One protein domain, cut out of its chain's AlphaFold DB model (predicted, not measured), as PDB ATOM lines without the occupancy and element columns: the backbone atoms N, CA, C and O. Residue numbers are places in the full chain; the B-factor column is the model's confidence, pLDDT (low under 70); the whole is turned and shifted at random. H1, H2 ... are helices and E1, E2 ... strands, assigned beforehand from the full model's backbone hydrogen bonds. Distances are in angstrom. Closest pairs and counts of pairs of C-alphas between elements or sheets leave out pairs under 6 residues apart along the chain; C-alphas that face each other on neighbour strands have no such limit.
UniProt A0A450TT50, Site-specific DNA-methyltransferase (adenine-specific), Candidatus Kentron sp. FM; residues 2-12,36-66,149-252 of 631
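Overview. This is residues 2 to 12, 36 to 66 and 149 to 252 of the 631 residues of the protein "Site-specific DNA-methyltransferase (adenine-specific)" of Candidatus Kentron sp. FM (UniProt A0A450TT50). A very short sheet of two parallel strands, E1 and E2, sits between the long helix H5 on one side and H6 on the other, with H3 side by side with H5. H4 leads straight into E1, while H2, preceded by the small H1, meets the body near its first residues and runs outward; residues 52 to 58, of which 52 to 55 belong to H2, stick out. The printed part has 146 residues with six named helices and two named strands, in the order H1 H2 H3 H4 E1 H5 E2 H6, and its class is mostly helix. The whole is compact, with a radius of gyration of the C-alphas of 16.7 A and spans of 50 by 40 by 22 A.

Along the chain. The printed part begins at C-alpha 2, at (118.949, 132.110, 153.854), and residues 2 to 12 hold no named element. H1 is residues 36 to 40, and H2 is residues 42 to 55, 19.8 A long. H3 is residues 154 to 162, 11.5 A long, and H4 is residues 170 to 177. E1, residues 178 to 182, is 14.0 A long and begins at (104.127, 152.541, 131.474). H5, residues 185 to 203, is 27.0 A long. E2 is residues 221 to 223, 7.0 A long. H6, residues 241 to 251, is 15.1 A long and ends at (115.743, 155.944, 137.055).

Arrangement. E1 and E2 are parallel neighbours at 19 degrees, with N 222 and O 180 at 2.8 A and N 182 and O 222 at 3.0 A, within hydrogen-bond range. E1, H5 and E2 form a strand-helix-strand unit, two parallel neighbour strands with a helix between them along the chain, and its crossover is right-handed. The closest C-alphas of H5 and E2 are those of Tyr 188 and Leu 223, 6.4 A apart. Those of E2 and H6 are Cys 222 and Asn 243, 6.0 A apart. H5 and H6 are apart. H3 and H5 touch, closest at the C-alphas of Thr 157 and Ile 195, 5.0 A, and run the same way at a shallow tilt of 3 degrees. H2 and H6 only just touch, with 3 pairs of C-alphas within 8 A, and only at their ends, closest at the C-alphas of Pro 42 and Glu 242, 5.9 A. H4 and H5 are close but not clearly touching, with the C-alphas of Tyr 174 and Tyr 199 8.0 A apart. In H1, H2, H3, H4, H5 and H6 every O i to N i+4 pair is within hydrogen-bond range.

Size, cuts and confidence. The two C-alphas farthest apart, those of His 58 and Thr 166, are 51.3 A apart. Residues 13 to 35 and 67 to 148 are not printed; the gaps are 11.8 A from C-alpha 12 to C-alpha 36 and 29.3 A from C-alpha 66 to C-alpha 149. The links H5 to E2 and E2 to H6 are long, 17 residues each. The mean pLDDT of the printed part is 75.2, and 52 residues are under 70, among them residues 2 to 12, 46 to 66 and 204 to 214.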
ATOM      1  N   HIS A   2     119.710 133.331 153.507       23.00
ATOM      2  CA  HIS A   2     118.949 132.110 153.854       23.00
ATOM      3  C   HIS A   2     117.407 132.212 153.833       23.00
ATOM      4  O   HIS A   2     116.745 131.185 153.769       23.00
ATOM      5  N   GLN A   3     116.811 133.413 153.837       24.98
ATOM      6  CA  GLN A   3     115.347 133.576 153.707       24.98
ATOM      7  C   GLN A   3     114.851 133.698 152.253       24.98
ATOM      8  O   GLN A   3     113.650 133.612 152.017       24.98
ATOM      9  N   HIS A   4     115.749 133.871 151.275       30.62
ATOM     10  CA  HIS A   4     115.386 133.968 149.852       30.62
ATOM     11  C   HIS A   4     115.521 132.639 149.100       30.62
ATOM     12  O   HIS A   4     114.963 132.502 148.017       30.62
ATOM     13  N   SER A   5     116.206 131.646 149.674       27.38
ATOM     14  CA  SER A   5     116.477 130.359 149.025       27.38
ATOM     15  C   SER A   5     115.225 129.504 148.777       27.38
ATOM     16  O   SER A   5     115.182 128.774 147.797       27.38
ATOM     17  N   ALA A   6     114.172 129.647 149.587       28.97
ATOM     18  CA  ALA A   6     112.916 128.906 149.404       28.97
ATOM     19  C   ALA A   6     112.005 129.475 148.293       28.97
ATOM     20  O   ALA A   6     111.047 128.828 147.888       28.97
ATOM     21  N   GLN A   7     112.281 130.684 147.788       32.59
ATOM     22  CA  GLN A   7     111.521 131.299 146.684       32.59
ATOM     23  C   GLN A   7     112.074 130.925 145.297       32.59
ATOM     24  O   GLN A   7     111.570 131.409 144.288       32.59
ATOM     25  N   LEU A   8     113.136 130.111 145.252       34.59
ATOM     26  CA  LEU A   8     113.919 129.825 144.048       34.59
ATOM     27  C   LEU A   8     113.330 128.718 143.169       34.59
ATOM     28  O   LEU A   8     113.748 128.582 142.023       34.59
ATOM     29  N   GLN A   9     112.380 127.929 143.671       32.78
ATOM     30  CA  GLN A   9     111.750 126.881 142.873       32.78
ATOM     31  C   GLN A   9     110.654 127.493 141.999       32.78
ATOM     32  O   GLN A   9     109.699 128.091 142.494       32.78
ATOM     33  N   ASN A  10     110.846 127.371 140.686       37.22
ATOM     34  CA  ASN A  10     109.955 127.838 139.633       37.22
ATOM     35  C   ASN A  10     108.475 127.506 139.959       37.22
ATOM     36  O   ASN A  10     108.111 126.329 139.945       37.22
ATOM     37  N   PRO A  11     107.602 128.499 140.238       30.48
ATOM     38  CA  PRO A  11     106.198 128.249 140.577       30.48
ATOM     39  C   PRO A  11     105.350 127.801 139.375       30.48
ATOM     40  O   PRO A  11     104.166 127.501 139.526       30.48
ATOM     41  N   LEU A  12     105.934 127.782 138.173       32.47
ATOM     42  CA  LEU A  12     105.293 127.394 136.923       32.47
ATOM     43  C   LEU A  12     106.053 126.186 136.367       32.47
ATOM     44  O   LEU A  12     106.927 126.329 135.516       32.47
ATOM     45  N   SER A  36     106.459 130.601 126.692       61.44
ATOM     46  CA  SER A  36     106.903 131.899 126.163       61.44
ATOM     47  C   SER A  36     107.191 132.934 127.256       61.44
ATOM     48  O   SER A  36     108.099 133.743 127.079       61.44
ATOM     49  N   PHE A  37     106.491 132.913 128.397       71.25
ATOM     50  CA  PHE A  37     106.740 133.862 129.492       71.25
ATOM     51  C   PHE A  37     108.123 133.664 130.117       71.25
ATOM     52  O   PHE A  37     108.940 134.585 130.135       71.25
ATOM     53  N   ALA A  38     108.404 132.451 130.608       68.50
ATOM     54  CA  ALA A  38     109.656 132.155 131.304       68.50
ATOM     55  C   ALA A  38     110.877 132.353 130.393       68.50
ATOM     56  O   ALA A  38     111.902 132.859 130.844       68.50
ATOM     57  N   ALA A  39     110.730 132.040 129.099       71.25
ATOM     58  CA  ALA A  39     111.769 132.235 128.097       71.25
ATOM     59  C   ALA A  39     112.075 133.712 127.789       71.25
ATOM     60  O   ALA A  39     113.155 133.989 127.281       71.25
ATOM     61  N   ASN A  40     111.166 134.652 128.082       77.44
ATOM     62  CA  ASN A  40     111.319 136.079 127.755       77.44
ATOM     63  C   ASN A  40     111.377 137.001 128.987       77.44
ATOM     64  O   ASN A  40     111.637 138.196 128.844       77.44
ATOM     65  N   ASN A  41     111.110 136.492 130.195       80.62
ATOM     66  CA  ASN A  41     111.172 137.297 131.410       80.62
ATOM     67  C   ASN A  41     112.629 137.401 131.917       80.62
ATOM     68  O   ASN A  41     113.234 136.375 132.230       80.62
ATOM     69  N   PRO A  42     113.181 138.614 132.096       71.38
ATOM     70  CA  PRO A  42     114.592 138.801 132.449       71.38
ATOM     71  C   PRO A  42     114.978 138.223 133.804       71.38
ATOM     72  O   PRO A  42     116.108 137.786 134.015       71.38
ATOM     73  N   VAL A  43     114.044 138.276 134.756       72.25
ATOM     74  CA  VAL A  43     114.265 137.733 136.091       72.25
ATOM     75  C   VAL A  43     114.214 136.215 136.008       72.25
ATOM     76  O   VAL A  43     115.127 135.581 136.516       72.25
ATOM     77  N   SER A  44     113.251 135.630 135.285       74.94
ATOM     78  CA  SER A  44     113.213 134.176 135.063       74.94
ATOM     79  C   SER A  44     114.498 133.659 134.420       74.94
ATOM     80  O   SER A  44     115.073 132.695 134.915       74.94
ATOM     81  N   GLN A  45     114.994 134.330 133.377       73.88
ATOM     82  CA  GLN A  45     116.249 133.964 132.711       73.88
ATOM     83  C   GLN A  45     117.452 134.042 133.664       73.88
ATOM     84  O   GLN A  45     118.247 133.106 133.731       73.88
ATOM     85  N   GLY A  46     117.574 135.128 134.435       57.28
ATOM     86  CA  GLY A  46     118.660 135.276 135.407       57.28
ATOM     87  C   GLY A  46     118.576 134.274 136.564       57.28
ATOM     88  O   GLY A  46     119.595 133.750 137.005       57.28
ATOM     89  N   MET A  47     117.368 133.944 137.027       67.12
ATOM     90  CA  MET A  47     117.159 132.912 138.046       67.12
ATOM     91  C   MET A  47     117.471 131.513 137.514       67.12
ATOM     92  O   MET A  47     118.063 130.723 138.244       67.12
ATOM     93  N   GLN A  48     117.134 131.222 136.255       66.88
ATOM     94  CA  GLN A  48     117.474 129.955 135.614       66.88
ATOM     95  C   GLN A  48     118.993 129.779 135.523       66.88
ATOM     96  O   GLN A  48     119.492 128.741 135.926       66.88
ATOM     97  N   GLN A  49     119.743 130.822 135.148       59.88
ATOM     98  CA  GLN A  49     121.214 130.784 135.157       59.88
ATOM     99  C   GLN A  49     121.783 130.479 136.553       59.88
ATOM    100  O   GLN A  49     122.737 129.719 136.686       59.88
ATOM    101  N   VAL A  50     121.190 131.049 137.610       56.84
ATOM    102  CA  VAL A  50     121.583 130.746 138.997       56.84
ATOM    103  C   VAL A  50     121.243 129.300 139.372       56.84
ATOM    104  O   VAL A  50     122.043 128.657 140.045       56.84
ATOM    105  N   LEU A  51     120.087 128.781 138.953       58.66
ATOM    106  CA  LEU A  51     119.688 127.391 139.195       58.66
ATOM    107  C   LEU A  51     120.564 126.398 138.430       58.66
ATOM    108  O   LEU A  51     120.948 125.389 139.007       58.66
ATOM    109  N   ASP A  52     120.921 126.696 137.185       64.12
ATOM    110  CA  ASP A  52     121.790 125.853 136.363       64.12
ATOM    111  C   ASP A  52     123.186 125.735 137.003       64.12
ATOM    112  O   ASP A  52     123.692 124.628 137.174       64.12
ATOM    113  N   LEU A  53     123.740 126.850 137.503       59.06
ATOM    114  CA  LEU A  53     124.987 126.871 138.286       59.06
ATOM    115  C   LEU A  53     124.888 126.097 139.615       59.06
ATOM    116  O   LEU A  53     125.881 125.563 140.102       59.06
ATOM    117  N   LEU A  54     123.707 126.051 140.241       48.91
ATOM    118  CA  LEU A  54     123.478 125.296 141.481       48.91
ATOM    119  C   LEU A  54     123.207 123.804 141.220       48.91
ATOM    120  O   LEU A  54     123.553 122.970 142.058       48.91
ATOM    121  N   HIS A  55     122.630 123.451 140.068       53.09
ATOM    122  CA  HIS A  55     122.437 122.067 139.631       53.09
ATOM    123  C   HIS A  55     123.766 121.374 139.310       53.09
ATOM    124  O   HIS A  55     123.892 120.181 139.591       53.09
ATOM    125  N   GLU A  56     124.788 122.112 138.857       54.75
ATOM    126  CA  GLU A  56     126.173 121.613 138.760       54.75
ATOM    127  C   GLU A  56     126.741 121.130 140.118       54.75
ATOM    128  O   GLU A  56     127.729 120.398 140.153       54.75
ATOM    129  N   HIS A  57     126.083 121.459 141.242       48.56
ATOM    130  CA  HIS A  57     126.443 121.042 142.603       48.56
ATOM    131  C   HIS A  57     125.476 120.020 143.252       48.56
ATOM    132  O   HIS A  57     125.522 119.831 144.468       48.56
ATOM    133  N   HIS A  58     124.639 119.320 142.471       43.94
ATOM    134  CA  HIS A  58     123.774 118.206 142.921       43.94
ATOM    135  C   HIS A  58     122.798 118.523 144.072       43.94
ATOM    136  O   HIS A  58     122.659 117.750 145.023       43.94
ATOM    137  N   LEU A  59     122.059 119.630 143.984       47.69
ATOM    138  CA  LEU A  59     120.914 119.886 144.867       47.69
ATOM    139  C   LEU A  59     119.619 119.314 144.264       47.69
ATOM    140  O   LEU A  59     118.712 120.055 143.899       47.69
ATOM    141  N   GLU A  60     119.516 117.988 144.155       49.78
ATOM    142  CA  GLU A  60     118.231 117.338 143.877       49.78
ATOM    143  C   GLU A  60     117.472 117.063 145.179       49.78
ATOM    144  O   GLU A  60     117.896 116.225 145.978       49.78
ATOM    145  N   LYS A  61     116.340 117.756 145.362       46.59
ATOM    146  CA  LYS A  61     115.049 117.260 145.890       46.59
ATOM    147  C   LYS A  61     114.241 118.394 146.506       46.59
ATOM    148  O   LYS A  61     114.672 118.975 147.490       46.59
ATOM    149  N   GLU A  62     113.044 118.604 145.954       43.59
ATOM    150  CA  GLU A  62     111.834 119.088 146.655       43.59
ATOM    151  C   GLU A  62     110.606 119.207 145.716       43.59
ATOM    152  O   GLU A  62     109.500 119.471 146.185       43.59
ATOM    153  N   ALA A  63     110.745 118.944 144.407       46.19
ATOM    154  CA  ALA A  63     109.648 119.062 143.435       46.19
ATOM    155  C   ALA A  63     108.517 118.015 143.589       46.19
ATOM    156  O   ALA A  63     107.373 118.311 143.241       46.19
ATOM    157  N   ASP A  64     108.787 116.843 144.177       46.91
ATOM    158  CA  ASP A  64     107.804 115.745 144.294       46.91
ATOM    159  C   ASP A  64     106.637 116.053 145.254       46.91
ATOM    160  O   ASP A  64     105.578 115.435 145.188       46.91
ATOM    161  N   THR A  65     106.788 117.028 146.159       53.41
ATOM    162  CA  THR A  65     105.769 117.327 147.188       53.41
ATOM    163  C   THR A  65     104.675 118.301 146.732       53.41
ATOM    164  O   THR A  65     103.679 118.482 147.436       53.41
ATOM    165  N   LEU A  66     104.820 118.917 145.552       56.12
ATOM    166  CA  LEU A  66     103.939 119.991 145.066       56.12
ATOM    167  C   LEU A  66     103.021 119.579 143.908       56.12
ATOM    168  O   LEU A  66     102.171 120.365 143.489       56.12
ATOM    169  N   PHE A 149     104.770 150.365 143.455       94.94
ATOM    170  CA  PHE A 149     104.432 149.278 144.383       94.94
ATOM    171  C   PHE A 149     103.343 148.392 143.765       94.94
ATOM    172  O   PHE A 149     102.219 148.308 144.267       94.94
ATOM    173  N   THR A 150     103.657 147.770 142.629       94.25
ATOM    174  CA  THR A 150     102.612 147.249 141.745       94.25
ATOM    175  C   THR A 150     101.884 146.018 142.280       94.25
ATOM    176  O   THR A 150     100.773 145.706 141.835       94.25
ATOM    177  N   GLY A 151     102.460 145.314 143.259       88.75
ATOM    178  CA  GLY A 151     101.881 144.113 143.841       88.75
ATOM    179  C   GLY A 151     101.647 143.071 142.757       88.75
ATOM    180  O   GLY A 151     102.573 142.609 142.104       88.75
ATOM    181  N   THR A 152     100.382 142.722 142.532       83.69
ATOM    182  CA  THR A 152      99.961 141.788 141.475       83.69
ATOM    183  C   THR A 152      99.692 142.464 140.122       83.69
ATOM    184  O   THR A 152      99.051 141.863 139.259       83.69
ATOM    185  N   GLY A 153     100.107 143.720 139.936       90.25
ATOM    186  CA  GLY A 153      99.955 144.470 138.687       90.25
ATOM    187  C   GLY A 153      98.563 145.065 138.467       90.25
ATOM    188  O   GLY A 153      98.211 145.375 137.330       90.25
ATOM    189  N   THR A 154      97.733 145.187 139.512       91.81
ATOM    190  CA  THR A 154      96.304 145.528 139.363       91.81
ATOM    191  C   THR A 154      96.098 146.904 138.734       91.81
ATOM    192  O   THR A 154      95.306 147.011 137.801       91.81
ATOM    193  N   PHE A 155      96.813 147.942 139.179       97.19
ATOM    194  CA  PHE A 155      96.664 149.287 138.611       97.19
ATOM    195  C   PHE A 155      97.026 149.330 137.127       97.19
ATOM    196  O   PHE A 155      96.262 149.866 136.331       97.19
ATOM    197  N   ILE A 156      98.142 148.711 136.738       97.94
ATOM    198  CA  ILE A 156      98.579 148.677 135.337       97.94
ATOM    199  C   ILE A 156      97.643 147.818 134.477       97.94
ATOM    200  O   ILE A 156      97.257 148.220 133.382       97.94
ATOM    201  N   THR A 157      97.201 146.673 134.994       94.38
ATOM    202  CA  THR A 157      96.217 145.808 134.324       94.38
ATOM    203  C   THR A 157      94.910 146.556 134.066       94.38
ATOM    204  O   THR A 157      94.391 146.539 132.949       94.38
ATOM    205  N   ARG A 158      94.386 147.254 135.082       96.19
ATOM    206  CA  ARG A 158      93.159 148.048 134.959       96.19
ATOM    207  C   ARG A 158      93.350 149.262 134.063       96.19
ATOM    208  O   ARG A 158      92.467 149.521 133.257       96.19
ATOM    209  N   LEU A 159      94.501 149.933 134.099       98.12
ATOM    210  CA  LEU A 159      94.842 150.997 133.151       98.12
ATOM    211  C   LEU A 159      94.729 150.491 131.710       98.12
ATOM    212  O   LEU A 159      93.997 151.081 130.914       98.12
ATOM    213  N   ILE A 160      95.372 149.361 131.406       96.00
ATOM    214  CA  ILE A 160      95.311 148.730 130.084       96.00
ATOM    215  C   ILE A 160      93.872 148.350 129.737       96.00
ATOM    216  O   ILE A 160      93.469 148.537 128.603       96.00
ATOM    217  N   GLN A 161      93.062 147.856 130.669       92.88
ATOM    218  CA  GLN A 161      91.681 147.429 130.394       92.88
ATOM    219  C   GLN A 161      90.656 148.575 130.357       92.88
ATOM    220  O   GLN A 161      89.612 148.424 129.732       92.88
ATOM    221  N   SER A 162      90.953 149.720 130.974       93.94
ATOM    222  CA  SER A 162      89.980 150.773 131.305       93.94
ATOM    223  C   SER A 162      89.296 151.433 130.109       93.94
ATOM    224  O   SER A 162      88.160 151.869 130.228       93.94
ATOM    225  N   GLY A 163      89.977 151.537 128.963       93.56
ATOM    226  CA  GLY A 163      89.502 152.395 127.869       93.56
ATOM    227  C   GLY A 163      90.210 153.749 127.795       93.56
ATOM    228  O   GLY A 163      90.130 154.390 126.756       93.56
ATOM    229  N   LEU A 164      90.944 154.147 128.842       97.25
ATOM    230  CA  LEU A 164      91.549 155.483 128.964       97.25
ATOM    231  C   LEU A 164      92.750 155.720 128.032       97.25
ATOM    232  O   LEU A 164      93.094 156.865 127.763       97.25
ATOM    233  N   ILE A 165      93.376 154.647 127.540       97.69
ATOM    234  CA  ILE A 165      94.416 154.682 126.503       97.69
ATOM    235  C   ILE A 165      93.829 154.045 125.247       97.69
ATOM    236  O   ILE A 165      93.351 152.902 125.306       97.69
ATOM    237  N   THR A 166      93.843 154.744 124.113       95.38
ATOM    238  CA  THR A 166      93.257 154.192 122.885       95.38
ATOM    239  C   THR A 166      94.058 152.977 122.394       95.38
ATOM    240  O   THR A 166      95.245 152.839 122.703       95.38
ATOM    241  N   PRO A 167      93.442 152.044 121.648       92.50
ATOM    242  CA  PRO A 167      94.171 150.919 121.062       92.50
ATOM    243  C   PRO A 167      95.343 151.326 120.153       92.50
ATOM    244  O   PRO A 167      96.269 150.540 119.970       92.50
ATOM    245  N   GLU A 168      95.300 152.523 119.569       93.69
ATOM    246  CA  GLU A 168      96.356 153.085 118.725       93.69
ATOM    247  C   GLU A 168      97.537 153.606 119.556       93.69
ATOM    248  O   GLU A 168      98.687 153.414 119.171       93.69
ATOM    249  N   GLU A 169      97.265 154.218 120.710       96.75
ATOM    250  CA  GLU A 169      98.287 154.731 121.635       96.75
ATOM    251  C   GLU A 169      98.944 153.609 122.450       96.75
ATOM    252  O   GLU A 169     100.129 153.670 122.787       96.75
ATOM    253  N   LEU A 170      98.177 152.565 122.778       95.94
ATOM    254  CA  LEU A 170      98.572 151.539 123.739       95.94
ATOM    255  C   LEU A 170      99.911 150.842 123.432       95.94
ATOM    256  O   LEU A 170     100.664 150.654 124.386       95.94
ATOM    257  N   PRO A 171     100.256 150.456 122.186       95.62
ATOM    258  CA  PRO A 171     101.538 149.811 121.902       95.62
ATOM    259  C   PRO A 171     102.744 150.664 122.311       95.62
ATOM    260  O   PRO A 171     103.665 150.153 122.951       95.62
ATOM    261  N   ASP A 172     102.716 151.963 122.006       96.31
ATOM    262  CA  ASP A 172     103.799 152.884 122.359       96.31
ATOM    263  C   ASP A 172     103.846 153.128 123.870       96.31
ATOM    264  O   ASP A 172     104.927 153.076 124.468       96.31
ATOM    265  N   LYS A 173     102.679 153.305 124.509       97.69
ATOM    266  CA  LYS A 173     102.577 153.451 125.969       97.69
ATOM    267  C   LYS A 173     103.122 152.226 126.696       97.69
ATOM    268  O   LYS A 173     103.951 152.364 127.591       97.69
ATOM    269  N   TYR A 174     102.687 151.034 126.300       97.25
ATOM    270  CA  TYR A 174     103.088 149.760 126.894       97.25
ATOM    271  C   TYR A 174     104.595 149.518 126.782       97.25
ATOM    272  O   TYR A 174     105.221 149.045 127.728       97.25
ATOM    273  N   GLN A 175     105.182 149.861 125.633       95.56
ATOM    274  CA  GLN A 175     106.595 149.615 125.371       95.56
ATOM    275  C   GLN A 175     107.521 150.633 126.060       95.56
ATOM    276  O   GLN A 175     108.650 150.278 126.406       95.56
ATOM    277  N   HIS A 176     107.078 151.883 126.256       96.06
ATOM    278  CA  HIS A 176     107.987 152.980 126.628       96.06
ATOM    279  C   HIS A 176     107.533 153.854 127.805       96.06
ATOM    280  O   HIS A 176     108.376 154.469 128.463       96.06
ATOM    281  N   GLU A 177     106.230 153.963 128.071       97.94
ATOM    282  CA  GLU A 177     105.690 155.007 128.952       97.94
ATOM    283  C   GLU A 177     104.932 154.496 130.181       97.94
ATOM    284  O   GLU A 177     104.594 155.299 131.049       97.94
ATOM    285  N   ILE A 178     104.716 153.186 130.298       98.50
ATOM    286  CA  ILE A 178     104.127 152.541 131.474       98.50
ATOM    287  C   ILE A 178     105.222 151.786 132.231       98.50
ATOM    288  O   ILE A 178     105.910 150.941 131.663       98.50
ATOM    289  N   HIS A 179     105.346 152.066 133.527       98.38
ATOM    290  CA  HIS A 179     106.406 151.551 134.392       98.38
ATOM    291  C   HIS A 179     105.828 150.953 135.671       98.38
ATOM    292  O   HIS A 179     104.852 151.470 136.217       98.38
ATOM    293  N   ALA A 180     106.448 149.887 136.173       98.06
ATOM    294  CA  ALA A 180     106.022 149.223 137.398       98.06
ATOM    295  C   ALA A 180     107.215 148.683 138.195       98.06
ATOM    296  O   ALA A 180     108.146 148.128 137.614       98.06
ATOM    297  N   ASN A 181     107.168 148.786 139.519       96.88
ATOM    298  CA  ASN A 181     108.172 148.208 140.411       96.88
ATOM    299  C   ASN A 181     107.514 147.272 141.420       96.88
ATOM    300  O   ASN A 181     106.435 147.561 141.937       96.88
ATOM    301  N   GLU A 182     108.185 146.165 141.722       92.25
ATOM    302  CA  GLU A 182     107.795 145.247 142.788       92.25
ATOM    303  C   GLU A 182     109.043 144.680 143.469       92.25
ATOM    304  O   GLU A 182     110.028 144.365 142.803       92.25
ATOM    305  N   ILE A 183     109.013 144.545 144.794       87.44
ATOM    306  CA  ILE A 183     110.134 144.028 145.589       87.44
ATOM    307  C   ILE A 183     110.025 142.511 145.808       87.44
ATOM    308  O   ILE A 183     111.035 141.823 145.956       87.44
ATOM    309  N   VAL A 184     108.805 141.965 145.813       82.44
ATOM    310  CA  VAL A 184     108.542 140.541 146.042       82.44
ATOM    311  C   VAL A 184     108.544 139.769 144.731       82.44
ATOM    312  O   VAL A 184     107.663 139.939 143.896       82.44
ATOM    313  N   LEU A 185     109.472 138.818 144.601       81.94
ATOM    314  CA  LEU A 185     109.682 138.031 143.381       81.94
ATOM    315  C   LEU A 185     108.405 137.381 142.813       81.94
ATOM    316  O   LEU A 185     108.116 137.500 141.626       81.94
ATOM    317  N   LEU A 186     107.612 136.709 143.651       75.94
ATOM    318  CA  LEU A 186     106.392 136.051 143.174       75.94
ATOM    319  C   LEU A 186     105.297 137.063 142.792       75.94
ATOM    320  O   LEU A 186     104.579 136.839 141.821       75.94
ATOM    321  N   ALA A 187     105.188 138.191 143.502       81.75
ATOM    322  CA  ALA A 187     104.268 139.261 143.115       81.75
ATOM    323  C   ALA A 187     104.699 139.897 141.782       81.75
ATOM    324  O   ALA A 187     103.862 140.074 140.903       81.75
ATOM    325  N   TYR A 188     106.006 140.103 141.584       88.69
ATOM    326  CA  TYR A 188     106.592 140.561 140.324       88.69
ATOM    327  C   TYR A 188     106.206 139.649 139.150       88.69
ATOM    328  O   TYR A 188     105.740 140.142 138.124       88.69
ATOM    329  N   TYR A 189     106.332 138.322 139.298       81.31
ATOM    330  CA  TYR A 189     105.936 137.394 138.233       81.31
ATOM    331  C   TYR A 189     104.440 137.461 137.937       81.31
ATOM    332  O   TYR A 189     104.047 137.521 136.774       81.31
ATOM    333  N   ILE A 190     103.608 137.503 138.978       79.88
ATOM    334  CA  ILE A 190     102.158 137.635 138.823       79.88
ATOM    335  C   ILE A 190     101.803 138.942 138.106       79.88
ATOM    336  O   ILE A 190     100.973 138.936 137.199       79.88
ATOM    337  N   ALA A 191     102.431 140.054 138.490       86.25
ATOM    338  CA  ALA A 191     102.227 141.346 137.855       86.25
ATOM    339  C   ALA A 191     102.619 141.315 136.377       86.25
ATOM    340  O   ALA A 191     101.816 141.725 135.545       86.25
ATOM    341  N   ALA A 192     103.802 140.790 136.046       88.31
ATOM    342  CA  ALA A 192     104.262 140.681 134.665       88.31
ATOM    343  C   ALA A 192     103.270 139.878 133.804       88.31
ATOM    344  O   ALA A 192     102.775 140.402 132.808       88.31
ATOM    345  N   VAL A 193     102.883 138.678 134.257       80.75
ATOM    346  CA  VAL A 193     101.915 137.818 133.552       80.75
ATOM    347  C   VAL A 193     100.559 138.508 133.392       80.75
ATOM    348  O   VAL A 193      99.973 138.468 132.312       80.75
ATOM    349  N   ASN A 194     100.044 139.150 134.444       82.25
ATOM    350  CA  ASN A 194      98.748 139.833 134.390       82.25
ATOM    351  C   ASN A 194      98.764 141.012 133.409       82.25
ATOM    352  O   ASN A 194      97.817 141.179 132.639       82.25
ATOM    353  N   ILE A 195      99.831 141.813 133.428       91.25
ATOM    354  CA  ILE A 195      99.991 142.986 132.563       91.25
ATOM    355  C   ILE A 195     100.115 142.558 131.098       91.25
ATOM    356  O   ILE A 195      99.419 143.105 130.240       91.25
ATOM    357  N   GLU A 196     100.942 141.552 130.815       89.69
ATOM    358  CA  GLU A 196     101.116 140.997 129.471       89.69
ATOM    359  C   GLU A 196      99.801 140.398 128.959       89.69
ATOM    360  O   GLU A 196      99.323 140.780 127.892       89.69
ATOM    361  N   ALA A 197      99.131 139.566 129.763       80.94
ATOM    362  CA  ALA A 197      97.839 138.988 129.402       80.94
ATOM    363  C   ALA A 197      96.764 140.058 129.140       80.94
ATOM    364  O   ALA A 197      95.953 139.909 128.223       80.94
ATOM    365  N   ALA A 198      96.751 141.149 129.913       86.50
ATOM    366  CA  ALA A 198      95.834 142.265 129.692       86.50
ATOM    367  C   ALA A 198      96.124 142.997 128.376       86.50
ATOM    368  O   ALA A 198      95.188 143.333 127.645       86.50
ATOM    369  N   TYR A 199      97.402 143.207 128.053       91.31
ATOM    370  CA  TYR A 199      97.823 143.800 126.787       91.31
ATOM    371  C   TYR A 199      97.433 142.916 125.598       91.31
ATOM    372  O   TYR A 199      96.752 143.385 124.683       91.31
ATOM    373  N   HIS A 200      97.778 141.624 125.625       86.12
ATOM    374  CA  HIS A 200      97.422 140.690 124.550       86.12
ATOM    375  C   HIS A 200      95.914 140.503 124.426       86.12
ATOM    376  O   HIS A 200      95.417 140.441 123.309       86.12
ATOM    377  N   GLY A 201      95.164 140.491 125.530       83.44
ATOM    378  CA  GLY A 201      93.702 140.439 125.492       83.44
ATOM    379  C   GLY A 201      93.080 141.662 124.809       83.44
ATOM    380  O   GLY A 201      92.117 141.524 124.058       83.44
ATOM    381  N   ARG A 202      93.656 142.854 125.014       86.06
ATOM    382  CA  ARG A 202      93.193 144.100 124.383       86.06
ATOM    383  C   ARG A 202      93.616 144.224 122.917       86.06
ATOM    384  O   ARG A 202      92.856 144.759 122.115       86.06
ATOM    385  N   MET A 203      94.797 143.715 122.558       84.50
ATOM    386  CA  MET A 203      95.334 143.781 121.190       84.50
ATOM    387  C   MET A 203      94.921 142.595 120.304       84.50
ATOM    388  O   MET A 203      94.841 142.737 119.083       84.50
ATOM    389  N   GLY A 204      94.618 141.438 120.895       66.44
ATOM    390  CA  GLY A 204      94.305 140.183 120.204       66.44
ATOM    391  C   GLY A 204      93.051 140.244 119.329       66.44
ATOM    392  O   GLY A 204      92.972 139.532 118.337       66.44
ATOM    393  N   GLY A 205      92.122 141.168 119.601       56.38
ATOM    394  CA  GLY A 205      90.987 141.447 118.711       56.38
ATOM    395  C   GLY A 205      91.367 142.093 117.366       56.38
ATOM    396  O   GLY A 205      90.531 142.153 116.468       56.38
ATOM    397  N   ARG A 206      92.608 142.580 117.209       51.19
ATOM    398  CA  ARG A 206      93.129 143.218 115.981       51.19
ATOM    399  C   ARG A 206      94.267 142.441 115.312       51.19
ATOM    400  O   ARG A 206      94.572 142.692 114.151       51.19
ATOM    401  N   MET A 207      94.895 141.506 116.021       47.19
ATOM    402  CA  MET A 207      95.972 140.659 115.506       47.19
ATOM    403  C   MET A 207      95.399 139.284 115.143       47.19
ATOM    404  O   MET A 207      95.368 138.385 115.974       47.19
ATOM    405  N   GLY A 208      94.908 139.125 113.911       41.22
ATOM    406  CA  GLY A 208      94.338 137.871 113.397       41.22
ATOM    407  C   GLY A 208      95.368 136.749 113.185       41.22
ATOM    408  O   GLY A 208      95.592 136.336 112.053       41.22
ATOM    409  N   GLY A 209      95.998 136.256 114.257       45.47
ATOM    410  CA  GLY A 209      96.989 135.174 114.223       45.47
ATOM    411  C   GLY A 209      97.077 134.392 115.540       45.47
ATOM    412  O   GLY A 209      96.570 134.832 116.570       45.47
ATOM    413  N   GLN A 210      97.706 133.208 115.506       44.69
ATOM    414  CA  GLN A 210      97.916 132.371 116.694       44.69
ATOM    415  C   GLN A 210      98.766 133.106 117.747       44.69
ATOM    416  O   GLN A 210      99.719 133.808 117.418       44.69
ATOM    417  N   MET A 211      98.437 132.916 119.030       48.12
ATOM    418  CA  MET A 211      99.006 133.655 120.171       48.12
ATOM    419  C   MET A 211     100.536 133.502 120.345       48.12
ATOM    420  O   MET A 211     101.142 134.286 121.070       48.12
ATOM    421  N   GLY A 212     101.154 132.511 119.688       50.06
ATOM    422  CA  GLY A 212     102.583 132.195 119.792       50.06
ATOM    423  C   GLY A 212     103.521 133.193 119.103       50.06
ATOM    424  O   GLY A 212     104.535 133.551 119.692       50.06
ATOM    425  N   ASP A 213     103.162 133.710 117.923       51.41
ATOM    426  CA  ASP A 213     104.069 134.552 117.113       51.41
ATOM    427  C   ASP A 213     103.978 136.058 117.434       51.41
ATOM    428  O   ASP A 213     104.809 136.846 116.991       51.41
ATOM    429  N   ASN A 214     102.991 136.474 118.237       69.19
ATOM    430  CA  ASN A 214     102.717 137.882 118.575       69.19
ATOM    431  C   ASN A 214     102.901 138.215 120.067       69.19
ATOM    432  O   ASN A 214     102.480 139.285 120.526       69.19
ATOM    433  N   TYR A 215     103.520 137.321 120.843       80.50
ATOM    434  CA  TYR A 215     103.803 137.581 122.251       80.50
ATOM    435  C   TYR A 215     104.773 138.764 122.412       80.50
ATOM    436  O   TYR A 215     105.771 138.886 121.705       80.50
ATOM    437  N   ARG A 216     104.477 139.649 123.364       86.94
ATOM    438  CA  ARG A 216     105.258 140.857 123.660       86.94
ATOM    439  C   ARG A 216     105.432 140.983 125.171       86.94
ATOM    440  O   ARG A 216     104.441 141.288 125.840       86.94
ATOM    441  N   PRO A 217     106.642 140.753 125.707       90.88
ATOM    442  CA  PRO A 217     106.884 140.891 127.136       90.88
ATOM    443  C   PRO A 217     106.706 142.347 127.566       90.88
ATOM    444  O   PRO A 217     106.884 143.258 126.755       90.88
ATOM    445  N   PHE A 218     106.374 142.581 128.832       94.81
ATOM    446  CA  PHE A 218     106.249 143.935 129.367       94.81
ATOM    447  C   PHE A 218     107.636 144.469 129.771       94.81
ATOM    448  O   PHE A 218     108.237 143.973 130.734       94.81
ATOM    449  N   PRO A 219     108.194 145.472 129.066       94.69
ATOM    450  CA  PRO A 219     109.541 145.965 129.355       94.69
ATOM    451  C   PRO A 219     109.590 146.907 130.567       94.69
ATOM    452  O   PRO A 219     110.678 147.161 131.086       94.69
ATOM    453  N   GLY A 220     108.437 147.434 130.998       95.94
ATOM    454  CA  GLY A 220     108.327 148.473 132.022       95.94
ATOM    455  C   GLY A 220     108.360 147.983 133.471       95.94
ATOM    456  O   GLY A 220     108.487 148.812 134.374       95.94
ATOM    457  N   ILE A 221     108.258 146.671 133.719       95.88
ATOM    458  CA  ILE A 221     108.315 146.113 135.077       95.88
ATOM    459  C   ILE A 221     109.756 145.840 135.532       95.88
ATOM    460  O   ILE A 221     110.556 145.271 134.781       95.88
ATOM    461  N   CYS A 222     110.069 146.218 136.774       94.75
ATOM    462  CA  CYS A 222     111.342 145.966 137.446       94.75
ATOM    463  C   CYS A 222     111.137 145.224 138.776       94.75
ATOM    464  O   CYS A 222     110.267 145.583 139.571       94.75
ATOM    465  N   LEU A 223     112.003 144.246 139.059       91.75
ATOM    466  CA  LEU A 223     112.160 143.683 140.398       91.75
ATOM    467  C   LEU A 223     113.111 144.585 141.193       91.75
ATOM    468  O   LEU A 223     114.324 144.588 140.948       91.75
ATOM    469  N   THR A 224     112.575 145.402 142.100       90.31
ATOM    470  CA  THR A 224     113.358 146.367 142.879       90.31
ATOM    471  C   THR A 224     112.622 146.871 144.121       90.31
ATOM    472  O   THR A 224     111.401 146.995 144.133       90.31
ATOM    473  N   ASP A 225     113.387 147.234 145.152       90.88
ATOM    474  CA  ASP A 225     112.921 148.155 146.186       90.88
ATOM    475  C   ASP A 225     112.987 149.596 145.647       90.88
ATOM    476  O   ASP A 225     114.075 150.145 145.432       90.88
ATOM    477  N   THR A 226     111.817 150.200 145.422       93.31
ATOM    478  CA  THR A 226     111.687 151.575 144.918       93.31
ATOM    479  C   THR A 226     112.391 152.599 145.811       93.31
ATOM    480  O   THR A 226     112.982 153.546 145.288       93.31
ATOM    481  N   PHE A 227     112.373 152.421 147.135       91.81
ATOM    482  CA  PHE A 227     113.054 153.335 148.051       91.81
ATOM    483  C   PHE A 227     114.574 153.172 147.937       91.81
ATOM    484  O   PHE A 227     115.284 154.155 147.731       91.81
ATOM    485  N   GLN A 228     115.072 151.929 147.927       87.81
ATOM    486  CA  GLN A 228     116.511 151.641 147.824       87.81
ATOM    487  C   GLN A 228     117.130 152.071 146.485       87.81
ATOM    488  O   GLN A 228     118.331 152.329 146.402       87.81
ATOM    489  N   MET A 229     116.331 152.150 145.419       84.19
ATOM    490  CA  MET A 229     116.788 152.487 144.066       84.19
ATOM    491  C   MET A 229     117.550 153.820 143.969       84.19
ATOM    492  O   MET A 229     118.328 154.018 143.028       84.19
ATOM    493  N   TYR A 230     117.362 154.710 144.945       78.75
ATOM    494  CA  TYR A 230     117.977 156.035 145.011       78.75
ATOM    495  C   TYR A 230     119.032 156.171 146.122       78.75
ATOM    496  O   TYR A 230     119.687 157.205 146.180       78.75
ATOM    497  N   GLU A 231     119.241 155.134 146.938       80.44
ATOM    498  CA  GLU A 231     120.152 155.159 148.094       80.44
ATOM    499  C   GLU A 231     121.564 154.662 147.748       80.44
ATOM    500  O   GLU A 231     122.560 155.257 148.148       80.44
ATOM    501  N   THR A 232     121.671 153.560 146.997       70.75
ATOM    502  CA  THR A 232     122.955 152.902 146.695       70.75
ATOM    503  C   THR A 232     123.006 152.359 145.270       70.75
ATOM    504  O   THR A 232     121.967 152.107 144.654       70.75
ATOM    505  N   ASP A 233     124.216 152.098 144.772       66.62
ATOM    506  CA  ASP A 233     124.427 151.439 143.480       66.62
ATOM    507  C   ASP A 233     123.857 150.011 143.433       66.62
ATOM    508  O   ASP A 233     123.684 149.335 144.454       66.62
ATOM    509  N   ASP A 234     123.537 149.553 142.219       69.50
ATOM    510  CA  ASP A 234     122.894 148.263 141.971       69.50
ATOM    511  C   ASP A 234     123.841 147.080 142.221       69.50
ATOM    512  O   ASP A 234     124.618 146.674 141.355       69.50
ATOM    513  N   ARG A 235     123.748 146.491 143.417       64.06
ATOM    514  CA  ARG A 235     124.592 145.365 143.850       64.06
ATOM    515  C   ARG A 235     124.261 144.030 143.175       64.06
ATOM    516  O   ARG A 235     124.997 143.069 143.384       64.06
ATOM    517  N   ILE A 236     123.163 143.934 142.418       64.62
ATOM    518  CA  ILE A 236     122.751 142.705 141.715       64.62
ATOM    519  C   ILE A 236     122.950 142.797 140.198       64.62
ATOM    520  O   ILE A 236     122.547 141.881 139.478       64.62
ATOM    521  N   ARG A 237     123.620 143.856 139.721       69.94
ATOM    522  CA  ARG A 237     123.865 144.116 138.298       69.94
ATOM    523  C   ARG A 237     124.469 142.932 137.553       69.94
ATOM    524  O   ARG A 237     124.008 142.602 136.465       69.94
ATOM    525  N   ASP A 238     125.440 142.272 138.169       66.12
ATOM    526  CA  ASP A 238     126.154 141.152 137.552       66.12
ATOM    527  C   ASP A 238     125.298 139.879 137.463       66.12
ATOM    528  O   ASP A 238     125.586 139.001 136.658       66.12
ATOM    529  N   LYS A 239     124.227 139.782 138.267       69.31
ATOM    530  CA  LYS A 239     123.340 138.608 138.324       69.31
ATOM    531  C   LYS A 239     122.050 138.787 137.528       69.31
ATOM    532  O   LYS A 239     121.539 137.819 136.988       69.31
ATOM    533  N   LEU A 240     121.515 140.008 137.456       78.31
ATOM    534  CA  LEU A 240     120.265 140.330 136.755       78.31
ATOM    535  C   LEU A 240     120.465 141.536 135.826       78.31
ATOM    536  O   LEU A 240     119.837 142.586 136.001       78.31
ATOM    537  N   LYS A 241     121.359 141.401 134.838       84.06
ATOM    538  CA  LYS A 241     121.781 142.508 133.964       84.06
ATOM    539  C   LYS A 241     120.610 143.220 133.287       84.06
ATOM    540  O   LYS A 241     120.522 144.439 133.368       84.06
ATOM    541  N   GLU A 242     119.682 142.491 132.670       84.62
ATOM    542  CA  GLU A 242     118.560 143.131 131.973       84.62
ATOM    543  C   GLU A 242     117.574 143.815 132.942       84.62
ATOM    544  O   GLU A 242     117.120 144.923 132.651       84.62
ATOM    545  N   ASN A 243     117.282 143.237 134.116       87.56
ATOM    546  CA  ASN A 243     116.498 143.934 135.150       87.56
ATOM    547  C   ASN A 243     117.199 145.232 135.582       87.56
ATOM    548  O   ASN A 243     116.563 146.271 135.730       87.56
ATOM    549  N   SER A 244     118.522 145.192 135.720       86.75
ATOM    550  CA  SER A 244     119.338 146.354 136.084       86.75
ATOM    551  C   SER A 244     119.323 147.424 134.987       86.75
ATOM    552  O   SER A 244     119.153 148.606 135.280       86.75
ATOM    553  N   ASP A 245     119.400 147.020 133.716       89.25
ATOM    554  CA  ASP A 245     119.279 147.916 132.561       89.25
ATOM    555  C   ASP A 245     117.879 148.572 132.521       89.25
ATOM    556  O   ASP A 245     117.767 149.781 132.292       89.25
ATOM    557  N   ARG A 246     116.805 147.823 132.828       91.69
ATOM    558  CA  ARG A 246     115.438 148.369 132.979       91.69
ATOM    559  C   ARG A 246     115.359 149.396 134.112       91.69
ATOM    560  O   ARG A 246     114.848 150.495 133.894       91.69
ATOM    561  N   ARG A 247     115.937 149.089 135.279       91.12
ATOM    562  CA  ARG A 247     116.009 150.015 136.421       91.12
ATOM    563  C   ARG A 247     116.761 151.293 136.071       91.12
ATOM    564  O   ARG A 247     116.275 152.378 136.374       91.12
ATOM    565  N   ILE A 248     117.916 151.195 135.410       90.25
ATOM    566  CA  ILE A 248     118.703 152.367 134.992       90.25
ATOM    567  C   ILE A 248     117.885 153.252 134.048       90.25
ATOM    568  O   ILE A 248     117.824 154.465 134.260       90.25
ATOM    569  N   ARG A 249     117.205 152.661 133.054       92.12
ATOM    570  CA  ARG A 249     116.325 153.412 132.142       92.12
ATOM    571  C   ARG A 249     115.210 154.133 132.896       92.12
ATOM    572  O   ARG A 249     115.032 155.328 132.688       92.12
ATOM    573  N   GLN A 250     114.512 153.443 133.799       94.00
ATOM    574  CA  GLN A 250     113.431 154.035 134.595       94.00
ATOM    575  C   GLN A 250     113.940 155.144 135.539       94.00
ATOM    576  O   GLN A 250     113.319 156.205 135.650       94.00
ATOM    577  N   LYS A 251     115.094 154.938 136.194       90.69
ATOM    578  CA  LYS A 251     115.743 155.944 137.055       90.69
ATOM    579  C   LYS A 251     116.134 157.193 136.264       90.69
ATOM    580  O   LYS A 251     116.018 158.298 136.781       90.69
ATOM    581  N   GLY A 252     116.580 157.009 135.020       91.50
ATOM    582  CA  GLY A 252     117.007 158.078 134.117       91.50
ATOM    583  C   GLY A 252     115.872 158.900 133.498       91.50
ATOM    584  O   GLY A 252     116.157 159.896 132.831       91.50
TER     585      GLY A 252